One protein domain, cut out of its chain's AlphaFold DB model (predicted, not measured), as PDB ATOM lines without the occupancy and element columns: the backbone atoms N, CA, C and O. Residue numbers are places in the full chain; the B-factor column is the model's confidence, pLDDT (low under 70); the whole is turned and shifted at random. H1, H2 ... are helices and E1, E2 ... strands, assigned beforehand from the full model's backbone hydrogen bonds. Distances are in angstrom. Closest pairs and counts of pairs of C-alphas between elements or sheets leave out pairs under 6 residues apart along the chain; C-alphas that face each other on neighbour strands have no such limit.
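This is residues 163 to 239 of the 253 residues of the protein "AMP-binding enzyme family protein" of Mycobacterium xenopi 3993 (UniProt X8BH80). With little regular structure, this is a two-stranded hairpin, E1 and E2, among long loops, with the short helix H1 toward one end; residues 208 to 239 run past the hairpin and fold back. Residues 197 to 202, of which 200 to 202 belong to H1, stick out. The printed part has 77 residues, with E1, E2 and H1 in chain order; the sheet is antiparallel, the class mixed, with 21 residues in named elements. It is compact, with a radius of gyration of the C-alphas of 12.4 A, yet elongated, spanning 39 by 24 by 21 A.

E1, residues 164 to 170, begins at C-alpha (-2.846, -18.528, -72.457) and measures 19.8 A. E2, residues 184 to 189, measures 16.8 A. H1, residues 200 to 207, ends at C-alpha (-10.236, -23.842, -84.184).

E1 and E2 form a hairpin at 154 degrees, with N 165 and O 188 within hydrogen-bond range at 2.8 A. In H1 every O i to N i+4 pair is within range. E1 and H1 are apart.

The printed part has no cut. The E1 to E2 link is long. Residues 225 to 239 have pLDDT under 70.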
ATOM      1  N   SER A 163       0.700 -18.069 -70.216       87.81
ATOM      2  CA  SER A 163       0.894 -18.258 -71.662       87.81
ATOM      3  C   SER A 163      -0.376 -18.691 -72.407       87.81
ATOM      4  O   SER A 163      -0.295 -19.281 -73.482       87.81
ATOM      5  N   GLN A 164      -1.541 -18.380 -71.838       90.38
ATOM      6  CA  GLN A 164      -2.846 -18.528 -72.457       90.38
ATOM      7  C   GLN A 164      -3.626 -17.214 -72.302       90.38
ATOM      8  O   GLN A 164      -3.413 -16.457 -71.355       90.38
ATOM      9  N   TRP A 165      -4.537 -16.962 -73.231       92.81
ATOM     10  CA  TRP A 165      -5.459 -15.834 -73.253       92.81
ATOM     11  C   TRP A 165      -6.888 -16.356 -73.335       92.81
ATOM     12  O   TRP A 165      -7.139 -17.403 -73.939       92.81
ATOM     13  N   GLY A 166      -7.814 -15.614 -72.738       92.56
ATOM     14  CA  GLY A 166      -9.243 -15.883 -72.792       92.56
ATOM     15  C   GLY A 166     -10.000 -14.570 -72.897       92.56
ATOM     16  O   GLY A 166      -9.688 -13.637 -72.163       92.56
ATOM     17  N   VAL A 167     -10.960 -14.500 -73.809       93.81
ATOM     18  CA  VAL A 167     -11.829 -13.336 -74.013       93.81
ATOM     19  C   VAL A 167     -13.284 -13.778 -74.015       93.81
ATOM     20  O   VAL A 167     -13.586 -14.905 -74.413       93.81
ATOM     21  N   ILE A 168     -14.171 -12.882 -73.591       95.12
ATOM     22  CA  ILE A 168     -15.613 -13.043 -73.770       95.12
ATOM     23  C   ILE A 168     -15.997 -12.360 -75.078       95.12
ATOM     24  O   ILE A 168     -15.576 -11.235 -75.336       95.12
ATOM     25  N   VAL A 169     -16.737 -13.058 -75.932       93.00
ATOM     26  CA  VAL A 169     -16.991 -12.650 -77.316       93.00
ATOM     27  C   VAL A 169     -18.479 -12.704 -77.618       93.00
ATOM     28  O   VAL A 169     -19.176 -13.635 -77.215       93.00
ATOM     29  N   ASN A 170     -18.972 -11.722 -78.367       93.12
ATOM     30  CA  ASN A 170     -20.288 -11.823 -78.981       93.12
ATOM     31  C   ASN A 170     -20.217 -12.858 -80.123       93.12
ATOM     32  O   ASN A 170     -19.492 -12.622 -81.093       93.12
ATOM     33  N   PRO A 171     -20.954 -13.980 -80.054       86.38
ATOM     34  CA  PRO A 171     -20.817 -15.066 -81.025       86.38
ATOM     35  C   PRO A 171     -21.274 -14.685 -82.443       86.38
ATOM     36  O   PRO A 171     -20.794 -15.266 -83.414       86.38
ATOM     37  N   ASP A 172     -22.163 -13.696 -82.582       90.12
ATOM     38  CA  ASP A 172     -22.686 -13.261 -83.879       90.12
ATOM     39  C   ASP A 172     -21.725 -12.291 -84.583       90.12
ATOM     40  O   ASP A 172     -21.565 -12.329 -85.808       90.12
ATOM     41  N   THR A 173     -21.066 -11.412 -83.817       91.62
ATOM     42  CA  THR A 173     -20.172 -10.383 -84.372       91.62
ATOM     43  C   THR A 173     -18.698 -10.781 -84.331       91.62
ATOM     44  O   THR A 173     -17.924 -10.320 -85.170       91.62
ATOM     45  N   GLY A 174     -18.297 -11.669 -83.418       89.31
ATOM     46  CA  GLY A 174     -16.902 -12.037 -83.171       89.31
ATOM     47  C   GLY A 174     -16.093 -10.925 -82.499       89.31
ATOM     48  O   GLY A 174     -14.877 -10.861 -82.681       89.31
ATOM     49  N   GLU A 175     -16.756 -10.013 -81.790       93.31
ATOM     50  CA  GLU A 175     -16.153  -8.864 -81.108       93.31
ATOM     51  C   GLU A 175     -15.987  -9.136 -79.613       93.31
ATOM     52  O   GLU A 175     -16.843  -9.772 -78.996       93.31
ATOM     53  N   GLU A 176     -14.885  -8.655 -79.034       94.12
ATOM     54  CA  GLU A 176     -14.645  -8.749 -77.594       94.12
ATOM     55  C   GLU A 176     -15.678  -7.926 -76.810       94.12
ATOM     56  O   GLU A 176     -15.950  -6.769 -77.137       94.12
ATOM     57  N   LEU A 177     -16.227  -8.529 -75.760       94.06
ATOM     58  CA  LEU A 177     -17.186  -7.915 -74.853       94.06
ATOM     59  C   LEU A 177     -16.494  -7.403 -73.578       94.06
ATOM     60  O   LEU A 177     -15.543  -8.033 -73.106       94.06
ATOM     61  N   PRO A 178     -16.957  -6.276 -73.006       95.12
ATOM     62  CA  PRO A 178     -16.430  -5.758 -71.749       95.12
ATOM     63  C   PRO A 178     -16.804  -6.647 -70.557       95.12
ATOM     64  O   PRO A 178     -17.782  -7.395 -70.590       95.12
ATOM     65  N   ASP A 179     -16.043  -6.516 -69.468       93.50
ATOM     66  CA  ASP A 179     -16.342  -7.187 -68.202       93.50
ATOM     67  C   ASP A 179     -17.782  -6.905 -67.748       93.50
ATOM     68  O   ASP A 179     -18.218  -5.755 -67.684       93.50
ATOM     69  N   GLY A 180     -18.494  -7.963 -67.358       92.06
ATOM     70  CA  GLY A 180     -19.893  -7.879 -66.930       92.06
ATOM     71  C   GLY A 180     -20.904  -8.235 -68.019       92.06
ATOM     72  O   GLY A 180     -22.075  -8.404 -67.699       92.06
ATOM     73  N   GLU A 181     -20.469  -8.427 -69.262       94.69
ATOM     74  CA  GLU A 181     -21.297  -8.986 -70.331       94.69
ATOM     75  C   GLU A 181     -21.108 -10.505 -70.429       94.69
ATOM     76  O   GLU A 181     -20.015 -11.036 -70.220       94.69
ATOM     77  N   VAL A 182     -22.185 -11.214 -70.757       92.88
ATOM     78  CA  VAL A 182     -22.191 -12.663 -70.968       92.88
ATOM     79  C   VAL A 182     -22.042 -12.938 -72.456       92.88
ATOM     80  O   VAL A 182     -22.820 -12.463 -73.283       92.88
ATOM     81  N   GLY A 183     -21.069 -13.770 -72.799       91.62
ATOM     82  CA  GLY A 183     -20.794 -14.156 -74.171       91.62
ATOM     83  C   GLY A 183     -20.115 -15.508 -74.245       91.62
ATOM     84  O   GLY A 183     -20.117 -16.296 -73.299       91.62
ATOM     85  N   GLU A 184     -19.538 -15.782 -75.400       93.31
ATOM     86  CA  GLU A 184     -18.795 -17.004 -75.624       93.31
ATOM     87  C   GLU A 184     -17.342 -16.858 -75.164       93.31
ATOM     88  O   GLU A 184     -16.728 -15.812 -75.360       93.31
ATOM     89  N   ILE A 185     -16.773 -17.910 -74.574       92.88
ATOM     90  CA  ILE A 185     -15.370 -17.910 -74.158       92.88
ATOM     91  C   ILE A 185     -14.516 -18.346 -75.343       92.88
ATOM     92  O   ILE A 185     -14.572 -19.507 -75.745       92.88
ATOM     93  N   TRP A 186     -13.668 -17.454 -75.851       93.88
ATOM     94  CA  TRP A 186     -12.646 -17.816 -76.835       93.88
ATOM     95  C   TRP A 186     -11.270 -17.855 -76.187       93.88
ATOM     96  O   TRP A 186     -10.868 -16.931 -75.482       93.88
ATOM     97  N   LEU A 187     -10.529 -18.928 -76.459       92.75
ATOM     98  CA  LEU A 187      -9.228 -19.200 -75.849       92.75
ATOM     99  C   LEU A 187      -8.108 -19.213 -76.881       92.75
ATOM    100  O   LEU A 187      -8.298 -19.725 -77.977       92.75
ATOM    101  N   HIS A 188      -6.918 -18.761 -76.500       89.94
ATOM    102  CA  HIS A 188      -5.710 -18.877 -77.317       89.94
ATOM    103  C   HIS A 188      -4.491 -19.224 -76.482       89.94
ATOM    104  O   HIS A 188      -4.314 -18.705 -75.387       89.94
ATOM    105  N   GLY A 189      -3.635 -20.083 -77.022       89.94
ATOM    106  CA  GLY A 189      -2.391 -20.510 -76.396       89.94
ATOM    107  C   GLY A 189      -1.835 -21.755 -77.077       89.94
ATOM    108  O   GLY A 189      -2.522 -22.417 -77.858       89.94
ATOM    109  N   ASP A 190      -0.595 -22.110 -76.751       89.38
ATOM    110  CA  ASP A 190       0.082 -23.278 -77.339       89.38
ATOM    111  C   ASP A 190      -0.525 -24.619 -76.886       89.38
ATOM    112  O   ASP A 190      -0.242 -25.673 -77.455       89.38
ATOM    113  N   ASN A 191      -1.367 -24.594 -75.851       90.50
ATOM    114  CA  ASN A 191      -2.094 -25.750 -75.338       90.50
ATOM    115  C   ASN A 191      -3.393 -26.054 -76.102       90.50
ATOM    116  O   ASN A 191      -4.035 -27.066 -75.798       90.50
ATOM    117  N   ILE A 192      -3.798 -25.205 -77.052       92.25
ATOM    118  CA  ILE A 192      -4.995 -25.449 -77.855       92.25
ATOM    119  C   ILE A 192      -4.705 -26.524 -78.916       92.25
ATOM    120  O   ILE A 192      -3.680 -26.514 -79.600       92.25
ATOM    121  N   GLY A 193      -5.617 -27.488 -79.037       91.00
ATOM    122  CA  GLY A 193      -5.546 -28.579 -79.998       91.00
ATOM    123  C   GLY A 193      -5.562 -28.091 -81.446       91.00
ATOM    124  O   GLY A 193      -6.003 -26.993 -81.759       91.00
ATOM    125  N   ARG A 194      -5.092 -28.935 -82.366       91.50
ATOM    126  CA  ARG A 194      -5.000 -28.582 -83.796       91.50
ATOM    127  C   ARG A 194      -6.305 -28.760 -84.572       91.50
ATOM    128  O   ARG A 194      -6.349 -28.430 -85.753       91.50
ATOM    129  N   GLY A 195      -7.316 -29.357 -83.951       92.19
ATOM    130  CA  GLY A 195      -8.543 -29.759 -84.620       92.19
ATOM    131  C   GLY A 195      -9.070 -31.107 -84.162       92.19
ATOM    132  O   GLY A 195      -8.444 -31.828 -83.380       92.19
ATOM    133  N   TYR A 196     -10.220 -31.460 -84.714       94.62
ATOM    134  CA  TYR A 196     -10.845 -32.755 -84.530       94.62
ATOM    135  C   TYR A 196     -10.392 -33.736 -85.613       94.62
ATOM    136  O   TYR A 196     -10.335 -33.419 -86.805       94.62
ATOM    137  N   TRP A 197     -10.085 -34.964 -85.197       96.88
ATOM    138  CA  TRP A 197      -9.641 -36.013 -86.109       96.88
ATOM    139  C   TRP A 197     -10.688 -36.298 -87.191       96.88
ATOM    140  O   TRP A 197     -11.847 -36.565 -86.877       96.88
ATOM    141  N   ALA A 198     -10.261 -36.273 -88.458       97.12
ATOM    142  CA  ALA A 198     -11.101 -36.534 -89.631       97.12
ATOM    143  C   ALA A 198     -12.379 -35.669 -89.716       97.12
ATOM    144  O   ALA A 198     -13.372 -36.086 -90.308       97.12
ATOM    145  N   ARG A 199     -12.349 -34.463 -89.136       96.50
ATOM    146  CA  ARG A 199     -13.473 -33.515 -89.083       96.50
ATOM    147  C   ARG A 199     -13.011 -32.103 -89.458       96.50
ATOM    148  O   ARG A 199     -12.832 -31.256 -88.580       96.50
ATOM    149  N   PRO A 200     -12.696 -31.853 -90.743       95.31
ATOM    150  CA  PRO A 200     -12.096 -30.592 -91.175       95.31
ATOM    151  C   PRO A 200     -13.042 -29.394 -91.028       95.31
ATOM    152  O   PRO A 200     -12.573 -28.303 -90.712       95.31
ATOM    153  N   GLU A 201     -14.352 -29.584 -91.209       94.19
ATOM    154  CA  GLU A 201     -15.313 -28.483 -91.105       94.19
ATOM    155  C   GLU A 201     -15.518 -28.057 -89.650       94.19
ATOM    156  O   GLU A 201     -15.378 -26.882 -89.323       94.19
ATOM    157  N   GLU A 202     -15.718 -29.009 -88.740       92.44
ATOM    158  CA  GLU A 202     -15.793 -28.732 -87.306       92.44
ATOM    159  C   GLU A 202     -14.464 -28.193 -86.775       92.44
ATOM    160  O   GLU A 202     -14.454 -27.320 -85.914       92.44
ATOM    161  N   THR A 203     -13.334 -28.652 -87.324       90.44
ATOM    162  CA  THR A 203     -12.019 -28.077 -87.012       90.44
ATOM    163  C   THR A 203     -11.962 -26.604 -87.389       90.44
ATOM    164  O   THR A 203     -11.516 -25.786 -86.596       90.44
ATOM    165  N   ARG A 204     -12.432 -26.232 -88.580       89.31
ATOM    166  CA  ARG A 204     -12.444 -24.835 -89.015       89.31
ATOM    167  C   ARG A 204     -13.363 -23.983 -88.135       89.31
ATOM    168  O   ARG A 204     -12.973 -22.890 -87.742       89.31
ATOM    169  N   LEU A 205     -14.550 -24.488 -87.803       88.00
ATOM    170  CA  LEU A 205     -15.520 -23.789 -86.955       88.00
ATOM    171  C   LEU A 205     -15.025 -23.616 -85.512       88.00
ATOM    172  O   LEU A 205     -15.218 -22.562 -84.919       88.00
ATOM    173  N   VAL A 206     -14.373 -24.632 -84.945       86.62
ATOM    174  CA  VAL A 206     -13.965 -24.638 -83.531       86.62
ATOM    175  C   VAL A 206     -12.524 -24.200 -83.325       86.62
ATOM    176  O   VAL A 206     -12.182 -23.935 -82.195       86.62
ATOM    177  N   PHE A 207     -11.668 -24.136 -84.345       87.69
ATOM    178  CA  PHE A 207     -10.236 -23.842 -84.184       87.69
ATOM    179  C   PHE A 207      -9.694 -22.842 -85.214       87.69
ATOM    180  O   PHE A 207      -8.483 -22.705 -85.333       87.69
ATOM    181  N   ALA A 208     -10.526 -22.150 -85.993       86.31
ATOM    182  CA  ALA A 208     -10.052 -21.139 -86.951       86.31
ATOM    183  C   ALA A 208     -10.862 -19.835 -86.897       86.31
ATOM    184  O   ALA A 208     -11.032 -19.151 -87.908       86.31
ATOM    185  N   ASN A 209     -11.367 -19.486 -85.712       84.75
ATOM    186  CA  ASN A 209     -12.093 -18.239 -85.488       84.75
ATOM    187  C   ASN A 209     -11.161 -17.017 -85.567       84.75
ATOM    188  O   ASN A 209      -9.935 -17.123 -85.572       84.75
ATOM    189  N   THR A 210     -11.721 -15.816 -85.682       85.56
ATOM    190  CA  THR A 210     -10.929 -14.579 -85.693       85.56
ATOM    191  C   THR A 210     -11.654 -13.509 -84.906       85.56
ATOM    192  O   THR A 210     -12.766 -13.128 -85.263       85.56
ATOM    193  N   LEU A 211     -11.002 -13.023 -83.847       87.50
ATOM    194  CA  LEU A 211     -11.497 -11.902 -83.055       87.50
ATOM    195  C   LEU A 211     -11.490 -10.643 -83.929       87.50
ATOM    196  O   LEU A 211     -10.416 -10.195 -84.346       87.50
ATOM    197  N   ARG A 212     -12.676 -10.116 -84.240       89.44
ATOM    198  CA  ARG A 212     -12.865  -9.015 -85.194       89.44
ATOM    199  C   ARG A 212     -12.436  -7.672 -84.630       89.44
ATOM    200  O   ARG A 212     -11.832  -6.879 -85.348       89.44
ATOM    201  N   SER A 213     -12.710  -7.437 -83.354       89.44
ATOM    202  CA  SER A 213     -12.293  -6.239 -82.636       89.44
ATOM    203  C   SER A 213     -11.955  -6.582 -81.190       89.44
ATOM    204  O   SER A 213     -12.448  -7.562 -80.628       89.44
ATOM    205  N   ARG A 214     -11.049  -5.787 -80.625       92.25
ATOM    206  CA  ARG A 214     -10.697  -5.806 -79.207       92.25
ATOM    207  C   ARG A 214     -11.309  -4.599 -78.526       92.25
ATOM    208  O   ARG A 214     -11.574  -3.592 -79.189       92.25
ATOM    209  N   LEU A 215     -11.425  -4.670 -77.208       92.19
ATOM    210  CA  LEU A 215     -11.738  -3.497 -76.408       92.19
ATOM    211  C   LEU A 215     -10.656  -2.417 -76.602       92.19
ATOM    212  O   LEU A 215      -9.467  -2.747 -76.625       92.19
ATOM    213  N   PRO A 216     -11.034  -1.132 -76.742       90.38
ATOM    214  CA  PRO A 216     -10.070  -0.039 -76.872       90.38
ATOM    215  C   PRO A 216      -9.133   0.098 -75.665       90.38
ATOM    216  O   PRO A 216      -7.984   0.506 -75.819       90.38
ATOM    217  N   GLU A 217      -9.624  -0.251 -74.477       90.62
ATOM    218  CA  GLU A 217      -8.885  -0.237 -73.219       90.62
ATOM    219  C   GLU A 217      -9.192  -1.519 -72.438       90.62
ATOM    220  O   GLU A 217     -10.338  -1.963 -72.397       90.62
ATOM    221  N   GLY A 218      -8.168  -2.108 -71.810       88.25
ATOM    222  CA  GLY A 218      -8.337  -3.277 -70.942       88.25
ATOM    223  C   GLY A 218      -8.708  -4.572 -71.668       88.25
ATOM    224  O   GLY A 218      -9.360  -5.420 -71.067       88.25
ATOM    225  N   SER A 219      -8.311  -4.740 -72.935       92.69
ATOM    226  CA  SER A 219      -8.564  -5.981 -73.674       92.69
ATOM    227  C   SER A 219      -7.862  -7.167 -73.011       92.69
ATOM    228  O   SER A 219      -6.657  -7.143 -72.749       92.69
ATOM    229  N   HIS A 220      -8.592  -8.264 -72.817       89.44
ATOM    230  CA  HIS A 220      -8.022  -9.515 -72.311       89.44
ATOM    231  C   HIS A 220      -7.227 -10.265 -73.390       89.44
ATOM    232  O   HIS A 220      -6.545 -11.248 -73.094       89.44
ATOM    233  N   ALA A 221      -7.252  -9.786 -74.638       88.75
ATOM    234  CA  ALA A 221      -6.376 -10.240 -75.717       88.75
ATOM    235  C   ALA A 221      -5.028  -9.491 -75.774       88.75
ATOM    236  O   ALA A 221      -4.205  -9.776 -76.659       88.75
ATOM    237  N   ASP A 222      -4.779  -8.529 -74.882       86.56
ATOM    238  CA  ASP A 222      -3.535  -7.763 -74.871       86.56
ATOM    239  C   ASP A 222      -2.307  -8.601 -74.497       86.56
ATOM    240  O   ASP A 222      -2.361  -9.606 -73.786       86.56
ATOM    241  N   GLY A 223      -1.159  -8.218 -75.061       79.50
ATOM    242  CA  GLY A 223       0.093  -8.964 -74.914       79.50
ATOM    243  C   GLY A 223       0.151 -10.291 -75.683       79.50
ATOM    244  O   GLY A 223       1.192 -10.948 -75.641       79.50
ATOM    245  N   ARG A 224      -0.906 -10.684 -76.416       73.56
ATOM    246  CA  ARG A 224      -0.841 -11.855 -77.302       73.56
ATOM    247  C   ARG A 224       0.208 -11.638 -78.405       73.56
ATOM    248  O   ARG A 224       0.236 -10.547 -78.990       73.56
ATOM    249  N   PRO A 225       1.022 -12.649 -78.757       64.00
ATOM    250  CA  PRO A 225       1.879 -12.579 -79.933       64.00
ATOM    251  C   PRO A 225       1.040 -12.242 -81.173       64.00
ATOM    252  O   PRO A 225       0.009 -12.864 -81.434       64.00
ATOM    253  N   TRP A 226       1.433 -11.212 -81.922       49.09
ATOM    254  CA  TRP A 226       0.713 -10.824 -83.132       49.09
ATOM    255  C   TRP A 226       0.958 -11.857 -84.235       49.09
ATOM    256  O   TRP A 226       2.072 -11.982 -84.737       49.09
ATOM    257  N   THR A 227      -0.089 -12.575 -84.638       52.41
ATOM    258  CA  THR A 227      -0.116 -13.309 -85.906       52.41
ATOM    259  C   THR A 227      -0.785 -12.431 -86.969       52.41
ATOM    260  O   THR A 227      -1.960 -12.085 -86.799       52.41
ATOM    261  N   PRO A 228      -0.076 -12.045 -88.049       40.41
ATOM    262  CA  PRO A 228      -0.676 -11.324 -89.163       40.41
ATOM    263  C   PRO A 228      -1.860 -12.092 -89.758       40.41
ATOM    264  O   PRO A 228      -1.821 -13.328 -89.805       40.41
ATOM    265  N   PRO A 229      -2.863 -11.395 -90.316       40.88
ATOM    266  CA  PRO A 229      -3.842 -12.025 -91.195       40.88
ATOM    267  C   PRO A 229      -3.120 -12.805 -92.307       40.88
ATOM    268  O   PRO A 229      -2.280 -12.248 -93.013       40.88
ATOM    269  N   GLY A 230      -3.417 -14.099 -92.454       39.09
ATOM    270  CA  GLY A 230      -2.861 -14.948 -93.518       39.09
ATOM    271  C   GLY A 230      -1.585 -15.732 -93.179       39.09
ATOM    272  O   GLY A 230      -1.136 -16.514 -94.013       39.09
ATOM    273  N   CYS A 231      -1.018 -15.600 -91.974       31.44
ATOM    274  CA  CYS A 231       0.117 -16.417 -91.527       31.44
ATOM    275  C   CYS A 231      -0.322 -17.463 -90.487       31.44
ATOM    276  O   CYS A 231      -0.207 -17.232 -89.289       31.44
ATOM    277  N   GLY A 232      -0.797 -18.624 -90.955       36.12
ATOM    278  CA  GLY A 232      -1.114 -19.794 -90.117       36.12
ATOM    279  C   GLY A 232      -2.425 -19.684 -89.318       36.12
ATOM    280  O   GLY A 232      -2.922 -18.580 -89.101       36.12
ATOM    281  N   PRO A 233      -3.045 -20.814 -88.921       37.34
ATOM    282  CA  PRO A 233      -4.345 -20.791 -88.264       37.34
ATOM    283  C   PRO A 233      -4.216 -20.115 -86.900       37.34
ATOM    284  O   PRO A 233      -3.406 -20.520 -86.068       37.34
ATOM    285  N   VAL A 234      -5.025 -19.083 -86.671       45.28
ATOM    286  CA  VAL A 234      -5.230 -18.564 -85.324       45.28
ATOM    287  C   VAL A 234      -6.203 -19.526 -84.656       45.28
ATOM    288  O   VAL A 234      -7.381 -19.577 -85.006       45.28
ATOM    289  N   ILE A 235      -5.664 -20.368 -83.781       47.06
ATOM    290  CA  ILE A 235      -6.402 -21.468 -83.170       47.06
ATOM    291  C   ILE A 235      -7.163 -20.941 -81.951       47.06
ATOM    292  O   ILE A 235      -6.536 -20.601 -80.950       47.06
ATOM    293  N   TRP A 236      -8.498 -20.865 -82.053       52.50
ATOM    294  CA  TRP A 236      -9.387 -20.469 -80.951       52.50
ATOM    295  C   TRP A 236     -10.467 -21.499 -80.722       52.50
ATOM    296  O   TRP A 236     -11.309 -21.630 -81.601       52.50
ATOM    297  N   ALA A 237     -10.456 -22.152 -79.560       41.25
ATOM    298  CA  ALA A 237     -11.454 -23.141 -79.168       41.25
ATOM    299  C   ALA A 237     -12.787 -22.484 -78.768       41.25
ATOM    300  O   ALA A 237     -12.805 -21.652 -77.864       41.25
ATOM    301  N   PHE A 238     -13.867 -22.912 -79.428       40.88
ATOM    302  CA  PHE A 238     -15.273 -22.662 -79.084       40.88
ATOM    303  C   PHE A 238     -15.717 -23.609 -77.957       40.88
ATOM    304  O   PHE A 238     -15.417 -24.808 -78.009       40.88
ATOM    305  N   THR A 239     -16.478 -23.137 -76.966       36.66
ATOM    306  CA  THR A 239     -17.222 -24.047 -76.073       36.66
ATOM    307  C   THR A 239     -18.547 -24.414 -76.722       36.66
ATOM    308  O   THR A 239     -19.415 -23.559 -76.860       36.66
TER     309      THR A 239